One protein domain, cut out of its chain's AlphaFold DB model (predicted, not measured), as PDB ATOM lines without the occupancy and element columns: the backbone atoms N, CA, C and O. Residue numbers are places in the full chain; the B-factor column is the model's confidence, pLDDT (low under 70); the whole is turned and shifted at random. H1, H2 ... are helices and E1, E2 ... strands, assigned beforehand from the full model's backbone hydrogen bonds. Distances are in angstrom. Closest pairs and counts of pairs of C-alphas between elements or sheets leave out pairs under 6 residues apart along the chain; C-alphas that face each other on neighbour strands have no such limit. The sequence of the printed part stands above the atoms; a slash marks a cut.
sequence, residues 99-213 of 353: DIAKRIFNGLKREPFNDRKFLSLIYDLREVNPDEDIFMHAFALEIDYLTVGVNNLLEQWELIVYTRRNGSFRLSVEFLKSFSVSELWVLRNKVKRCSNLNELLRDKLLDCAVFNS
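AT A GLANCE: This is residues 99 to 213 of the 353 residues of an uncharacterized protein of Daucus carota subsp. sativus (UniProt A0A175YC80). A strongly twisted three-stranded sheet forms a wall, with H6 packed slantwise over E1 on one face and H2 on the same face along E2 and E3, while H5, which makes a helical hairpin with H6, only grazes the sheet with its residues 186 to 189. H3 joins these two groups at one end by packing on both H2 and H5, while H1 packs on H6 and the short H4 sits near H2, H5 and H6. The printed part has 115 residues, with named elements in the order H1 H2 H3 E1 E2 E3 H4 H5 H6, in the mixed class of helices and strands. The sheet's order is E1 E2 E3, antiparallel throughout. The whole is compact, with a radius of gyration of the C-alphas of 14.0 A, yet elongated, spanning 43 by 27 by 23 A.

IN THESE COORDINATES: Find C-alpha 99 at (238.529, 305.242, 352.201), where H1 begins and runs to residue 105. H2, residues 115 to 128, covers 20.3 A, and H3 takes residues 132 to 142, 15.0 A. E1 follows at once from C-alpha 143 at (234.839, 286.397, 374.300) to residue 151, 23.4 A. E2 is residues 156 to 163, 22.5 A, and E3 residues 167 to 171, 13.0 A. Next come H4, residues 173 to 176, and H5, residues 181 to 189, 12.3 A. H6, residues 196 to 211, runs 22.4 A and ends at C-alpha 211, (222.538, 305.291, 370.679).

HOW THE PARTS SIT: Begin at the meander E1 E2 E3, each strand the antiparallel neighbour of the one before. In the hairpin E1 and E2, look at N 147 and O 160, 3.0 A apart, within hydrogen-bond range. In the hairpin E2 and E3, N 161 and O 169 are within that range at 2.9 A. H6 lies over E1 at a height over the sheet of 10.2 A, slantwise to the strands; the closest C-alphas of H6 and E1, Asn 198 and Val 148, are 5.9 A apart. H2, on the same face, is over E2 and E3 and runs along the strands, at 22 degrees to E2 on the local plane. H5 and H6 touch at a shallow tilt of 13 degrees, opposite ways, with the C-alphas of Val 181 and Ala 209 closest at 5.0 A. H3 touches H5, with the C-alphas of Ala 140 and Val 186 closest at 5.9 A. H3 also touches H2, which touches it with residues 122 to 126 alone; the closest C-alphas, those of Arg 126 and Phe 135, are 5.9 A apart. H1 touches H6 at a steep tilt of 61 degrees, with the C-alphas of Ala 101 and Leu 197 closest at 5.4 A. H4 is close to but not clearly touching H6, with the C-alphas of Leu 176 and Cys 208 closest at 7.7 A. H2 and H6 are apart. In H1, H2, H3, H5 and H6 every O i to N i+4 pair is within hydrogen-bond range; H4 is too short for one.

THE WHOLE: Look to the C-alphas of Asp 131 and Leu 153 for the two farthest apart, 45.1 A. The printed part has no cut, and no link is long. Its mean pLDDT is 90.8, and no printed residue is under 70.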
ATOM      1  N   ASP A  99     239.616 305.147 353.179       91.06
ATOM      2  CA  ASP A  99     238.529 305.242 352.201       91.06
ATOM      3  C   ASP A  99     238.127 303.857 351.679       91.06
ATOM      4  O   ASP A  99     236.938 303.546 351.604       91.06
ATOM      5  N   ILE A 100     239.110 302.987 351.416       90.12
ATOM      6  CA  ILE A 100     238.876 301.577 351.075       90.12
ATOM      7  C   ILE A 100     238.185 300.857 352.238       90.12
ATOM      8  O   ILE A 100     237.169 300.199 352.030       90.12
ATOM      9  N   ALA A 101     238.680 301.019 353.472       91.88
ATOM     10  CA  ALA A 101     238.069 300.387 354.640       91.88
ATOM     11  C   ALA A 101     236.612 300.834 354.847       91.88
ATOM     12  O   ALA A 101     235.751 299.995 355.084       91.88
ATOM     13  N   LYS A 102     236.309 302.131 354.700       92.56
ATOM     14  CA  LYS A 102     234.934 302.659 354.782       92.56
ATOM     15  C   LYS A 102     234.047 302.087 353.679       92.56
ATOM     16  O   LYS A 102     232.905 301.736 353.954       92.56
ATOM     17  N   ARG A 103     234.564 301.977 352.450       90.81
ATOM     18  CA  ARG A 103     233.831 301.380 351.326       90.81
ATOM     19  C   ARG A 103     233.472 299.925 351.613       90.81
ATOM     20  O   ARG A 103     232.306 299.574 351.493       90.81
ATOM     21  N   ILE A 104     234.445 299.121 352.044       91.31
ATOM     22  CA  ILE A 104     234.229 297.707 352.382       91.31
ATOM     23  C   ILE A 104     233.251 297.587 353.555       91.31
ATOM     24  O   ILE A 104     232.267 296.869 353.454       91.31
ATOM     25  N   PHE A 105     233.471 298.327 354.646       90.69
ATOM     26  CA  PHE A 105     232.647 298.233 355.857       90.69
ATOM     27  C   PHE A 105     231.184 298.655 355.632       90.69
ATOM     28  O   PHE A 105     230.277 298.134 356.279       90.69
ATOM     29  N   ASN A 106     230.940 299.581 354.702       89.62
ATOM     30  CA  ASN A 106     229.591 299.979 354.291       89.62
ATOM     31  C   ASN A 106     229.006 299.090 353.180       89.62
ATOM     32  O   ASN A 106     227.858 299.292 352.789       89.62
ATOM     33  N   GLY A 107     229.783 298.136 352.666       88.62
ATOM     34  CA  GLY A 107     229.362 297.169 351.662       88.62
ATOM     35  C   GLY A 107     228.503 296.037 352.230       88.62
ATOM     36  O   GLY A 107     228.068 296.054 353.388       88.62
ATOM     37  N   LEU A 108     228.264 295.031 351.389       89.50
ATOM     38  CA  LEU A 108     227.436 293.874 351.719       89.50
ATOM     39  C   LEU A 108     228.094 293.006 352.792       89.50
ATOM     40  O   LEU A 108     229.292 292.718 352.751       89.50
ATOM     41  N   LYS A 109     227.284 292.545 353.748       91.00
ATOM     42  CA  LYS A 109     227.729 291.544 354.717       91.00
ATOM     43  C   LYS A 109     227.553 290.149 354.156       91.00
ATOM     44  O   LYS A 109     226.561 289.869 353.491       91.00
ATOM     45  N   ARG A 110     228.499 289.272 354.475       90.00
ATOM     46  CA  ARG A 110     228.429 287.866 354.101       90.00
ATOM     47  C   ARG A 110     227.432 287.120 354.978       90.00
ATOM     48  O   ARG A 110     227.566 287.085 356.200       90.00
ATOM     49  N   GLU A 111     226.481 286.476 354.322       86.88
ATOM     50  CA  GLU A 111     225.538 285.533 354.918       86.88
ATOM     51  C   GLU A 111     226.057 284.084 354.799       86.88
ATOM     52  O   GLU A 111     226.936 283.806 353.972       86.88
ATOM     53  N   PRO A 112     225.550 283.130 355.608       89.94
ATOM     54  CA  PRO A 112     224.544 283.275 356.669       89.94
ATOM     55  C   PRO A 112     225.126 283.697 358.032       89.94
ATOM     56  O   PRO A 112     226.302 283.463 358.317       89.94
ATOM     57  N   PHE A 113     224.277 284.266 358.898       92.12
ATOM     58  CA  PHE A 113     224.634 284.679 360.263       92.12
ATOM     59  C   PHE A 113     224.312 283.604 361.315       92.12
ATOM     60  O   PHE A 113     223.336 282.863 361.212       92.12
ATOM     61  N   ASN A 114     225.108 283.564 362.382       92.50
ATOM     62  CA  ASN A 114     224.955 282.694 363.547       92.50
ATOM     63  C   ASN A 114     224.308 283.408 364.752       92.50
ATOM     64  O   ASN A 114     224.443 282.931 365.879       92.50
ATOM     65  N   ASP A 115     223.586 284.511 364.526       90.62
ATOM     66  CA  ASP A 115     223.016 285.382 365.568       90.62
ATOM     67  C   ASP A 115     222.234 284.601 366.636       90.62
ATOM     68  O   ASP A 115     222.483 284.752 367.827       90.62
ATOM     69  N   ARG A 116     221.351 283.680 366.222       88.38
ATOM     70  CA  ARG A 116     220.550 282.861 367.154       88.38
ATOM     71  C   ARG A 116     221.399 281.936 368.027       88.38
ATOM     72  O   ARG A 116     221.099 281.767 369.204       88.38
ATOM     73  N   LYS A 117     222.454 281.337 367.461       89.75
ATOM     74  CA  LYS A 117     223.353 280.445 368.213       89.75
ATOM     75  C   LYS A 117     224.160 281.239 369.238       89.75
ATOM     76  O   LYS A 117     224.295 280.807 370.376       89.75
ATOM     77  N   PHE A 118     224.641 282.419 368.850       91.88
ATOM     78  CA  PHE A 118     225.361 283.302 369.761       91.88
ATOM     79  C   PHE A 118     224.455 283.866 370.861       91.88
ATOM     80  O   PHE A 118     224.864 283.958 372.012       91.88
ATOM     81  N   LEU A 119     223.199 284.177 370.535       88.56
ATOM     82  CA  LEU A 119     222.213 284.592 371.527       88.56
ATOM     83  C   LEU A 119     221.943 283.483 372.560       88.56
ATOM     84  O   LEU A 119     221.883 283.768 373.750       88.56
ATOM     85  N   SER A 120     221.860 282.220 372.124       87.81
ATOM     86  CA  SER A 120     221.748 281.069 373.035       87.81
ATOM     87  C   SER A 120     222.925 280.987 374.007       87.81
ATOM     88  O   SER A 120     222.709 280.820 375.201       87.81
ATOM     89  N   LEU A 121     224.157 281.179 373.523       90.31
ATOM     90  CA  LEU A 121     225.353 281.199 374.374       90.31
ATOM     91  C   LEU A 121     225.271 282.291 375.453       90.31
ATOM     92  O   LEU A 121     225.609 282.054 376.612       90.31
ATOM     93  N   ILE A 122     224.818 283.489 375.079       89.50
ATOM     94  CA  ILE A 122     224.623 284.600 376.019       89.50
ATOM     95  C   ILE A 122     223.585 284.233 377.083       89.50
ATOM     96  O   ILE A 122     223.794 284.527 378.260       89.50
ATOM     97  N   TYR A 123     222.489 283.578 376.690       84.38
ATOM     98  CA  TYR A 123     221.474 283.121 377.636       84.38
ATOM     99  C   TYR A 123     222.016 282.090 378.612       84.38
ATOM    100  O   TYR A 123     221.845 282.273 379.813       84.38
ATOM    101  N   ASP A 124     222.713 281.066 378.124       86.81
ATOM    102  CA  ASP A 124     223.289 280.028 378.979       86.81
ATOM    103  C   ASP A 124     224.258 280.648 380.004       86.81
ATOM    104  O   ASP A 124     224.219 280.327 381.193       86.81
ATOM    105  N   LEU A 125     225.071 281.624 379.579       88.75
ATOM    106  CA  LEU A 125     225.951 282.376 380.477       88.75
ATOM    107  C   LEU A 125     225.185 283.196 381.522       88.75
ATOM    108  O   LEU A 125     225.610 283.248 382.678       88.75
ATOM    109  N   ARG A 126     224.082 283.844 381.134       87.19
ATOM    110  CA  ARG A 126     223.258 284.678 382.024       87.19
ATOM    111  C   ARG A 126     222.418 283.835 382.989       87.19
ATOM    112  O   ARG A 126     222.186 284.263 384.115       87.19
ATOM    113  N   GLU A 127     221.997 282.631 382.599       86.38
ATOM    114  CA  GLU A 127     221.333 281.684 383.507       86.38
ATOM    115  C   GLU A 127     222.280 281.200 384.610       86.38
ATOM    116  O   GLU A 127     221.879 281.107 385.771       86.38
ATOM    117  N   VAL A 128     223.537 280.913 384.261       89.56
ATOM    118  CA  VAL A 128     224.560 280.487 385.231       89.56
ATOM    119  C   VAL A 128     225.005 281.647 386.126       89.56
ATOM    120  O   VAL A 128     225.333 281.435 387.291       89.56
ATOM    121  N   ASN A 129     224.992 282.877 385.604       87.38
ATOM    122  CA  ASN A 129     225.445 284.078 386.302       87.38
ATOM    123  C   ASN A 129     224.302 285.108 386.374       87.38
ATOM    124  O   ASN A 129     224.232 286.000 385.533       87.38
ATOM    125  N   PRO A 130     223.390 285.011 387.358       81.88
ATOM    126  CA  PRO A 130     222.221 285.892 387.428       81.88
ATOM    127  C   PRO A 130     222.556 287.330 387.856       81.88
ATOM    128  O   PRO A 130     221.774 288.246 387.603       81.88
ATOM    129  N   ASP A 131     223.694 287.532 388.522       87.25
ATOM    130  CA  ASP A 131     224.206 288.860 388.854       87.25
ATOM    131  C   ASP A 131     224.866 289.503 387.629       87.25
ATOM    132  O   ASP A 131     225.669 288.868 386.944       87.25
ATOM    133  N   GLU A 132     224.545 290.768 387.355       86.38
ATOM    134  CA  GLU A 132     224.978 291.432 386.126       86.38
ATOM    135  C   GLU A 132     226.496 291.641 386.082       86.38
ATOM    136  O   GLU A 132     227.089 291.533 385.011       86.38
ATOM    137  N   ASP A 133     227.149 291.933 387.207       88.25
ATOM    138  CA  ASP A 133     228.593 292.172 387.209       88.25
ATOM    139  C   ASP A 133     229.364 290.852 387.065       88.25
ATOM    140  O   ASP A 133     230.333 290.786 386.300       88.25
ATOM    141  N   ILE A 134     228.885 289.777 387.705       90.56
ATOM    142  CA  ILE A 134     229.414 288.418 387.503       90.56
ATOM    143  C   ILE A 134     229.213 287.990 386.043       90.56
ATOM    144  O   ILE A 134     230.152 287.507 385.403       90.56
ATOM    145  N   PHE A 135     228.021 288.214 385.488       92.19
ATOM    146  CA  PHE A 135     227.719 287.913 384.093       92.19
ATOM    147  C   PHE A 135     228.621 288.685 383.128       92.19
ATOM    148  O   PHE A 135     229.208 288.074 382.238       92.19
ATOM    149  N   MET A 136     228.802 289.996 383.313       93.44
ATOM    150  CA  MET A 136     229.683 290.799 382.455       93.44
ATOM    151  C   MET A 136     231.133 290.323 382.507       93.44
ATOM    152  O   MET A 136     231.817 290.323 381.480       93.44
ATOM    153  N   HIS A 137     231.604 289.900 383.680       93.88
ATOM    154  CA  HIS A 137     232.933 289.321 383.821       93.88
ATOM    155  C   HIS A 137     233.049 287.987 383.073       93.88
ATOM    156  O   HIS A 137     233.969 287.816 382.271       93.88
ATOM    157  N   ALA A 138     232.094 287.075 383.268       93.94
ATOM    158  CA  ALA A 138     232.053 285.791 382.571       93.94
ATOM    159  C   ALA A 138     231.947 285.970 381.047       93.94
ATOM    160  O   ALA A 138     232.687 285.340 380.296       93.94
ATOM    161  N   PHE A 139     231.099 286.891 380.587       94.94
ATOM    162  CA  PHE A 139     230.953 287.233 379.176       94.94
ATOM    163  C   PHE A 139     232.262 287.773 378.593       94.94
ATOM    164  O   PHE A 139     232.711 287.323 377.542       94.94
ATOM    165  N   ALA A 140     232.949 288.674 379.300       95.81
ATOM    166  CA  ALA A 140     234.255 289.166 378.872       95.81
ATOM    167  C   ALA A 140     235.342 288.078 378.848       95.81
ATOM    168  O   ALA A 140     236.303 288.212 378.092       95.81
ATOM    169  N   LEU A 141     235.229 287.026 379.662       95.38
ATOM    170  CA  LEU A 141     236.149 285.885 379.643       95.38
ATOM    171  C   LEU A 141     235.837 284.878 378.535       95.38
ATOM    172  O   LEU A 141     236.766 284.249 378.033       95.38
ATOM    173  N   GLU A 142     234.565 284.721 378.168       95.25
ATOM    174  CA  GLU A 142     234.158 283.830 377.081       95.25
ATOM    175  C   GLU A 142     234.514 284.412 375.710       95.25
ATOM    176  O   GLU A 142     234.878 283.673 374.800       95.25
ATOM    177  N   ILE A 143     234.446 285.736 375.547       96.94
ATOM    178  CA  ILE A 143     234.839 286.397 374.300       96.94
ATOM    179  C   ILE A 143     236.361 286.576 374.255       96.94
ATOM    180  O   ILE A 143     236.921 287.402 374.982       96.94
ATOM    181  N   ASP A 144     237.031 285.878 373.339       95.56
ATOM    182  CA  ASP A 144     238.471 286.038 373.126       95.56
ATOM    183  C   ASP A 144     238.756 287.331 372.365       95.56
ATOM    184  O   ASP A 144     239.446 288.221 372.870       95.56
ATOM    185  N   TYR A 145     238.190 287.463 371.162       96.50
ATOM    186  CA  TYR A 145     238.291 288.684 370.370       96.50
ATOM    187  C   TYR A 145     237.254 288.772 369.248       96.50
ATOM    188  O   TYR A 145     236.670 287.780 368.813       96.50
ATOM    189  N   LEU A 146     237.080 289.985 368.728       97.06
ATOM    190  CA  LEU A 146     236.288 290.276 367.537       97.06
ATOM    191  C   LEU A 146     237.191 290.764 366.407       97.06
ATOM    192  O   LEU A 146     238.169 291.484 366.637       97.06
ATOM    193  N   THR A 147     236.845 290.407 365.175       96.44
ATOM    194  CA  THR A 147     237.528 290.902 363.977       96.44
ATOM    195  C   THR A 147     236.573 290.981 362.796       96.44
ATOM    196  O   THR A 147     235.565 290.279 362.742       96.44
ATOM    197  N   VAL A 148     236.917 291.827 361.832       95.31
ATOM    198  CA  VAL A 148     236.297 291.860 360.512       95.31
ATOM    199  C   VAL A 148     237.084 290.944 359.577       95.31
ATOM    200  O   VAL A 148     238.302 291.087 359.457       95.31
ATOM    201  N   GLY A 149     236.393 290.003 358.939       91.75
ATOM    202  CA  GLY A 149     236.890 289.237 357.796       91.75
ATOM    203  C   GLY A 149     236.428 289.877 356.486       91.75
ATOM    204  O   GLY A 149     235.358 290.484 356.443       91.75
ATOM    205  N   VAL A 150     237.222 289.757 355.421       90.94
ATOM    206  CA  VAL A 150     236.871 290.269 354.087       90.94
ATOM    207  C   VAL A 150     237.033 289.160 353.063       90.94
ATOM    208  O   VAL A 150     238.069 288.499 353.016       90.94
ATOM    209  N   ASN A 151     236.022 288.987 352.220       85.00
ATOM    210  CA  ASN A 151     236.110 288.195 351.008       85.00
ATOM    211  C   ASN A 151     236.235 289.143 349.810       85.00
ATOM    212  O   ASN A 151     235.239 289.668 349.311       85.00
ATOM    213  N   ASN A 152     237.473 289.346 349.354       77.69
ATOM    214  CA  ASN A 152     237.789 290.288 348.278       77.69
ATOM    215  C   ASN A 152     237.115 289.932 346.945       77.69
ATOM    216  O   ASN A 152     236.842 290.831 346.161       77.69
ATOM    217  N   LEU A 153     236.832 288.650 346.686       77.38
ATOM    218  CA  LEU A 153     236.225 288.210 345.425       77.38
ATOM    219  C   LEU A 153     234.755 288.615 345.308       77.38
ATOM    220  O   LEU A 153     234.268 288.851 344.208       77.38
ATOM    221  N   LEU A 154     234.050 288.679 346.438       76.00
ATOM    222  CA  LEU A 154     232.620 288.995 346.489       76.00
ATOM    223  C   LEU A 154     232.347 290.401 347.038       76.00
ATOM    224  O   LEU A 154     231.189 290.749 347.237       76.00
ATOM    225  N   GLU A 155     233.398 291.175 347.332       82.12
ATOM    226  CA  GLU A 155     233.328 292.478 348.017       82.12
ATOM    227  C   GLU A 155     232.466 292.450 349.293       82.12
ATOM    228  O   GLU A 155     231.821 293.428 349.676       82.12
ATOM    229  N   GLN A 156     232.462 291.301 349.967       89.88
ATOM    230  CA  GLN A 156     231.694 291.076 351.180       89.88
ATOM    231  C   GLN A 156     232.605 291.088 352.393       89.88
ATOM    232  O   GLN A 156     233.761 290.663 352.341       89.88
ATOM    233  N   TRP A 157     232.055 291.507 353.522       93.38
ATOM    234  CA  TRP A 157     232.743 291.434 354.799       93.38
ATOM    235  C   TRP A 157     231.891 290.724 355.845       93.38
ATOM    236  O   TRP A 157     230.671 290.624 355.729       93.38
ATOM    237  N   GLU A 158     232.532 290.217 356.885       94.12
ATOM    238  CA  GLU A 158     231.861 289.518 357.976       94.12
ATOM    239  C   GLU A 158     232.406 289.961 359.327       94.12
ATOM    240  O   GLU A 158     233.599 290.213 359.486       94.12
ATOM    241  N   LEU A 159     231.514 290.066 360.309       95.56
ATOM    242  CA  LEU A 159     231.889 290.233 361.705       95.56
ATOM    243  C   LEU A 159     232.058 288.848 362.316       95.56
ATOM    244  O   LEU A 159     231.094 288.086 362.380       95.56
ATOM    245  N   ILE A 160     233.261 288.545 362.792       96.12
ATOM    246  CA  ILE A 160     233.581 287.267 363.416       96.12
ATOM    247  C   ILE A 160     233.879 287.499 364.893       96.12
ATOM    248  O   ILE A 160     234.735 288.315 365.248       96.12
ATOM    249  N   VAL A 161     233.189 286.751 365.745       96.75
ATOM    250  CA  VAL A 161     233.426 286.701 367.186       96.75
ATOM    251  C   VAL A 161     234.055 285.360 367.516       96.75
ATOM    252  O   VAL A 161     233.441 284.322 367.286       96.75
ATOM    253  N   TYR A 162     235.275 285.383 368.040       96.62
ATOM    254  CA  TYR A 162     235.951 284.198 368.545       96.62
ATOM    255  C   TYR A 162     235.662 284.061 370.034       96.62
ATOM    256  O   TYR A 162     235.810 285.017 370.802       96.62
ATOM    257  N   THR A 163     235.226 282.870 370.413       95.62
ATOM    258  CA  THR A 163     234.896 282.495 371.784       95.62
ATOM    259  C   THR A 163     235.857 281.433 372.271       95.62
ATOM    260  O   THR A 163     236.390 280.649 371.481       95.62
ATOM    261  N   ARG A 164     236.053 281.403 373.581       91.81
ATOM    262  CA  ARG A 164     237.045 280.548 374.213       91.81
ATOM    263  C   ARG A 164     236.659 279.075 374.167       91.81
ATOM    264  O   ARG A 164     237.539 278.223 374.059       91.81
ATOM    265  N   ARG A 165     235.364 278.761 374.283       88.56
ATOM    266  CA  ARG A 165     234.869 277.376 374.378       88.56
ATOM    267  C   ARG A 165     234.000 276.954 373.199       88.56
ATOM    268  O   ARG A 165     233.941 275.767 372.895       88.56
ATOM    269  N   ASN A 166     233.357 277.900 372.519       85.81
ATOM    270  CA  ASN A 166     232.304 277.613 371.539       85.81
ATOM    271  C   ASN A 166     232.718 277.900 370.082       85.81
ATOM    272  O   ASN A 166     231.869 277.933 369.191       85.81
ATOM    273  N   GLY A 167     234.015 278.083 369.820       91.94
ATOM    274  CA  GLY A 167     234.543 278.338 368.478       91.94
ATOM    275  C   GLY A 167     234.283 279.769 368.011       91.94
ATOM    276  O   GLY A 167     234.457 280.719 368.778       91.94
ATOM    277  N   SER A 168     233.901 279.949 366.744       94.25
ATOM    278  CA  SER A 168     233.652 281.269 366.161       94.25
ATOM    279  C   SER A 168     232.222 281.432 365.646       94.25
ATOM    280  O   SER A 168     231.594 280.497 365.152       94.25
ATOM    281  N   PHE A 169     231.710 282.657 365.751       95.12
ATOM    282  CA  PHE A 169     230.376 283.040 365.301       95.12
ATOM    283  C   PHE A 169     230.472 284.170 364.287       95.12
ATOM    284  O   PHE A 169     231.153 285.168 364.526       95.12
ATOM    285  N   ARG A 170     229.746 284.040 363.173       95.12
ATOM    286  CA  ARG A 170     229.552 285.133 362.217       95.12
ATOM    287  C   ARG A 170     228.289 285.892 362.580       95.12
ATOM    288  O   ARG A 170     227.209 285.312 362.539       95.12
ATOM    289  N   LEU A 171     228.413 287.157 362.962       93.88
ATOM    290  CA  LEU A 171     227.287 287.946 363.466       93.88
ATOM    291  C   LEU A 171     226.856 289.028 362.484       93.88
ATOM    292  O   LEU A 171     227.677 289.627 361.785       93.88
ATOM    293  N   SER A 172     225.566 289.348 362.483       91.56
ATOM    294  CA  SER A 172     225.089 290.562 361.837       91.56
ATOM    295  C   SER A 172     225.322 291.776 362.750       91.56
ATOM    296  O   SER A 172     225.124 291.737 363.962       91.56
ATOM    297  N   VAL A 173     225.729 292.917 362.180       87.38
ATOM    298  CA  VAL A 173     225.817 294.165 362.981       87.38
ATOM    299  C   VAL A 173     224.437 294.660 363.408       87.38
ATOM    300  O   VAL A 173     224.330 295.396 364.381       87.38
ATOM    301  N   GLU A 174     223.382 294.279 362.686       86.50
ATOM    302  CA  GLU A 174     222.024 294.677 363.054       86.50
ATOM    303  C   GLU A 174     221.599 293.999 364.358       86.50
ATOM    304  O   GLU A 174     221.066 294.660 365.245       86.50
ATOM    305  N   PHE A 175     221.954 292.722 364.528       86.44
ATOM    306  CA  PHE A 175     221.750 291.980 365.768       86.44
ATOM    307  C   PHE A 175     222.424 292.643 366.977       86.44
ATOM    308  O   PHE A 175     221.816 292.713 368.045       86.44
ATOM    309  N   LEU A 176     223.611 293.239 366.809       84.88
ATOM    310  CA  LEU A 176     224.309 293.945 367.891       84.88
ATOM    311  C   LEU A 176     223.513 295.125 368.472       84.88
ATOM    312  O   LEU A 176     223.719 295.483 369.626       84.88
ATOM    313  N   LYS A 177     222.575 295.726 367.729       83.38
ATOM    314  CA  LYS A 177     221.752 296.832 368.257       83.38
ATOM    315  C   LYS A 177     220.861 296.406 369.425       83.38
ATOM    316  O   LYS A 177     220.505 297.253 370.237       83.38
ATOM    317  N   SER A 178     220.533 295.117 369.524       81.88
ATOM    318  CA  SER A 178     219.716 294.560 370.611       81.88
ATOM    319  C   SER A 178     220.464 294.400 371.941       81.88
ATOM    320  O   SER A 178     219.841 294.142 372.965       81.88
ATOM    321  N   PHE A 179     221.787 294.571 371.940       87.25
ATOM    322  CA  PHE A 179     222.627 294.328 373.107       87.25
ATOM    323  C   PHE A 179     222.563 295.500 374.087       87.25
ATOM    324  O   PHE A 179     222.442 296.669 373.705       87.25
ATOM    325  N   SER A 180     222.709 295.203 375.372       89.12
ATOM    326  CA  SER A 180     222.837 296.229 376.400       89.12
ATOM    327  C   SER A 180     224.114 297.058 376.219       89.12
ATOM    328  O   SER A 180     225.085 296.652 375.572       89.12
ATOM    329  N   VAL A 181     224.142 298.237 376.847       91.81
ATOM    330  CA  VAL A 181     225.317 299.122 376.827       91.81
ATOM    331  C   VAL A 181     226.562 298.408 377.368       91.81
ATOM    332  O   VAL A 181     227.654 298.594 376.829       91.81
ATOM    333  N   SER A 182     226.409 297.578 378.406       92.81
ATOM    334  CA  SER A 182     227.526 296.836 378.999       92.81
ATOM    335  C   SER A 182     228.047 295.740 378.070       92.81
ATOM    336  O   SER A 182     229.257 295.638 377.876       92.81
ATOM    337  N   GLU A 183     227.162 294.974 377.429       93.44
ATOM    338  CA  GLU A 183     227.578 293.920 376.496       93.44
ATOM    339  C   GLU A 183     228.279 294.521 375.270       93.44
ATOM    340  O   GLU A 183     229.358 294.068 374.887       93.44
ATOM    341  N   LEU A 184     227.740 295.608 374.703       94.31
ATOM    342  CA  LEU A 184     228.390 296.343 373.612       94.31
ATOM    343  C   LEU A 184     229.762 296.888 374.014       94.31
ATOM    344  O   LEU A 184     230.694 296.877 373.207       94.31
ATOM    345  N   TRP A 185     229.906 297.346 375.258       95.44
ATOM    346  CA  TRP A 185     231.188 297.807 375.781       95.44
ATOM    347  C   TRP A 185     232.216 296.674 375.879       95.44
ATOM    348  O   TRP A 185     233.372 296.865 375.490       95.44
ATOM    349  N   VAL A 186     231.801 295.490 376.341       95.69
ATOM    350  CA  VAL A 186     232.651 294.289 376.365       95.69
ATOM    351  C   VAL A 186     233.092 293.926 374.949       95.69
ATOM    352  O   VAL A 186     234.294 293.848 374.690       95.69
ATOM    353  N   LEU A 187     232.146 293.796 374.013       96.06
ATOM    354  CA  LEU A 187     232.444 293.464 372.617       96.06
ATOM    355  C   LEU A 187     233.396 294.489 371.989       96.06
ATOM    356  O   LEU A 187     234.385 294.112 371.364       96.06
ATOM    357  N   ARG A 188     233.167 295.787 372.222       95.62
ATOM    358  CA  ARG A 188     234.035 296.871 371.739       95.62
ATOM    359  C   ARG A 188     235.476 296.719 372.221       95.62
ATOM    360  O   ARG A 188     236.408 296.939 371.448       95.62
ATOM    361  N   ASN A 189     235.670 296.390 373.494       95.75
ATOM    362  CA  ASN A 189     237.007 296.260 374.075       95.75
ATOM    363  C   ASN A 189     237.734 294.997 373.604       95.75
ATOM    364  O   ASN A 189     238.958 294.941 373.675       95.75
ATOM    365  N   LYS A 190     236.990 294.019 373.085       96.81
ATOM    366  CA  LYS A 190     237.513 292.767 372.536       96.81
ATOM    367  C   LYS A 190     237.827 292.832 371.037       96.81
ATOM    368  O   LYS A 190     238.330 291.862 370.479       96.81
ATOM    369  N   VAL A 191     237.589 293.956 370.362       96.81
ATOM    370  CA  VAL A 191     237.957 294.120 368.945       96.81
ATOM    371  C   VAL A 191     239.481 294.191 368.767       96.81
ATOM    372  O   VAL A 191     240.148 295.027 369.380       96.81
ATOM    373  N   LYS A 192     240.046 293.367 367.870       93.38
ATOM    374  CA  LYS A 192     241.480 293.390 367.530       93.38
ATOM    375  C   LYS A 192     241.869 294.689 366.824       93.38
ATOM    376  O   LYS A 192     241.503 294.906 365.676       93.38
ATOM    377  N   ARG A 193     242.714 295.515 367.437       89.12
ATOM    378  CA  ARG A 193     243.145 296.824 366.895       89.12
ATOM    379  C   ARG A 193     244.284 296.734 365.864       89.12
ATOM    380  O   ARG A 193     245.232 297.516 365.885       89.12
ATOM    381  N   CYS A 194     244.217 295.738 364.983       86.94
ATOM    382  CA  CYS A 194     245.253 295.457 363.987       86.94
ATOM    383  C   CYS A 194     244.954 296.030 362.592       86.94
ATOM    384  O   CYS A 194     245.888 296.192 361.813       86.94
ATOM    385  N   SER A 195     243.701 296.381 362.279       90.31
ATOM    386  CA  SER A 195     243.297 296.851 360.946       90.31
ATOM    387  C   SER A 195     242.363 298.065 361.000       90.31
ATOM    388  O   SER A 195     241.653 298.276 361.985       90.31
ATOM    389  N   ASN A 196     242.322 298.841 359.909       92.94
ATOM    390  CA  ASN A 196     241.394 299.970 359.763       92.94
ATOM    391  C   ASN A 196     239.927 299.521 359.864       92.94
ATOM    392  O   ASN A 196     239.116 300.211 360.472       92.94
ATOM    393  N   LEU A 197     239.587 298.352 359.307       93.00
ATOM    394  CA  LEU A 197     238.240 297.776 359.396       93.00
ATOM    395  C   LEU A 197     237.846 297.459 360.838       93.00
ATOM    396  O   LEU A 197     236.713 297.717 361.238       93.00
ATOM    397  N   ASN A 198     238.783 296.950 361.635       94.81
ATOM    398  CA  ASN A 198     238.516 296.667 363.038       94.81
ATOM    399  C   ASN A 198     238.380 297.952 363.864       94.81
ATOM    400  O   ASN A 198     237.555 298.002 364.772       94.81
ATOM    401  N   GLU A 199     239.126 299.010 363.545       94.69
ATOM    402  CA  GLU A 199     238.892 300.321 364.166       94.69
ATOM    403  C   GLU A 199     237.490 300.855 363.814       94.69
ATOM    404  O   GLU A 199     236.767 301.271 364.718       94.69
ATOM    405  N   LEU A 200     237.038 300.722 362.557       94.31
ATOM    406  CA  LEU A 200     235.662 301.076 362.164       94.31
ATOM    407  C   LEU A 200     234.603 300.237 362.895       94.31
ATOM    408  O   LEU A 200     233.593 300.779 363.340       94.31
ATOM    409  N   LEU A 201     234.828 298.931 363.073       95.06
ATOM    410  CA  LEU A 201     233.953 298.072 363.878       95.06
ATOM    411  C   LEU A 201     233.874 298.557 365.330       95.06
ATOM    412  O   LEU A 201     232.794 298.610 365.918       95.06
ATOM    413  N   ARG A 202     235.018 298.921 365.911       95.00
ATOM    414  CA  ARG A 202     235.108 299.422 367.283       95.00
ATOM    415  C   ARG A 202     234.352 300.739 367.456       95.00
ATOM    416  O   ARG A 202     233.692 300.919 368.482       95.00
ATOM    417  N   ASP A 203     234.426 301.633 366.474       93.12
ATOM    418  CA  ASP A 203     233.612 302.852 366.452       93.12
ATOM    419  C   ASP A 203     232.131 302.516 366.312       93.12
ATOM    420  O   ASP A 203     231.319 303.019 367.077       93.12
ATOM    421  N   LYS A 204     231.775 301.601 365.404       92.81
ATOM    422  CA  LYS A 204     230.383 301.215 365.178       92.81
ATOM    423  C   LYS A 204     229.733 300.641 366.437       92.81
ATOM    424  O   LYS A 204     228.590 300.971 366.735       92.81
ATOM    425  N   LEU A 205     230.463 299.820 367.195       94.44
ATOM    426  CA  LEU A 205     230.019 299.305 368.493       94.44
ATOM    427  C   LEU A 205     229.847 300.424 369.528       94.44
ATOM    428  O   LEU A 205     228.901 300.389 370.314       94.44
ATOM    429  N   LEU A 206     230.730 301.428 369.521       93.31
ATOM    430  CA  LEU A 206     230.584 302.602 370.379       93.31
ATOM    431  C   LEU A 206     229.352 303.426 369.997       93.31
ATOM    432  O   LEU A 206     228.598 303.813 370.885       93.31
ATOM    433  N   ASP A 207     229.126 303.653 368.705       91.06
ATOM    434  CA  ASP A 207     227.963 304.376 368.197       91.06
ATOM    435  C   ASP A 207     226.668 303.660 368.586       91.06
ATOM    436  O   ASP A 207     225.743 304.293 369.094       91.06
ATOM    437  N   CYS A 208     226.627 302.330 368.437       89.06
ATOM    438  CA  CYS A 208     225.531 301.504 368.939       89.06
ATOM    439  C   CYS A 208     225.342 301.695 370.453       89.06
ATOM    440  O   CYS A 208     224.230 301.959 370.896       89.06
ATOM    441  N   ALA A 209     226.411 301.660 371.252       89.81
ATOM    442  CA  ALA A 209     226.314 301.830 372.705       89.81
ATOM    443  C   ALA A 209     225.882 303.248 373.135       89.81
ATOM    444  O   ALA A 209     225.229 303.411 374.162       89.81
ATOM    445  N   VAL A 210     226.240 304.285 372.369       87.38
ATOM    446  CA  VAL A 210     225.826 305.682 372.601       87.38
ATOM    447  C   VAL A 210     224.364 305.907 372.220       87.38
ATOM    448  O   VAL A 210     223.680 306.714 372.867       87.38
ATOM    449  N   PHE A 211     223.914 305.244 371.154       83.19
ATOM    450  CA  PHE A 211     222.538 305.291 370.679       83.19
ATOM    451  C   PHE A 211     221.598 304.496 371.590       83.19
ATOM    452  O   PHE A 211     220.472 304.931 371.832       83.19
ATOM    453  N   ASN A 212     222.075 303.378 372.141       80.38
ATOM    454  CA  ASN A 212     221.284 302.538 373.024       80.38
ATOM    455  C   ASN A 212     220.868 303.280 374.301       80.38
ATOM    456  O   ASN A 212     221.528 304.200 374.797       80.38
ATOM    457  N   SER A 213     219.708 302.880 374.815       81.62
ATOM    458  CA  SER A 213     219.133 303.455 376.026       81.62
ATOM    459  C   SER A 213     220.036 303.183 377.239       81.62
ATOM    460  O   SER A 213     220.665 302.122 377.286       81.62
TER     461      SER A 213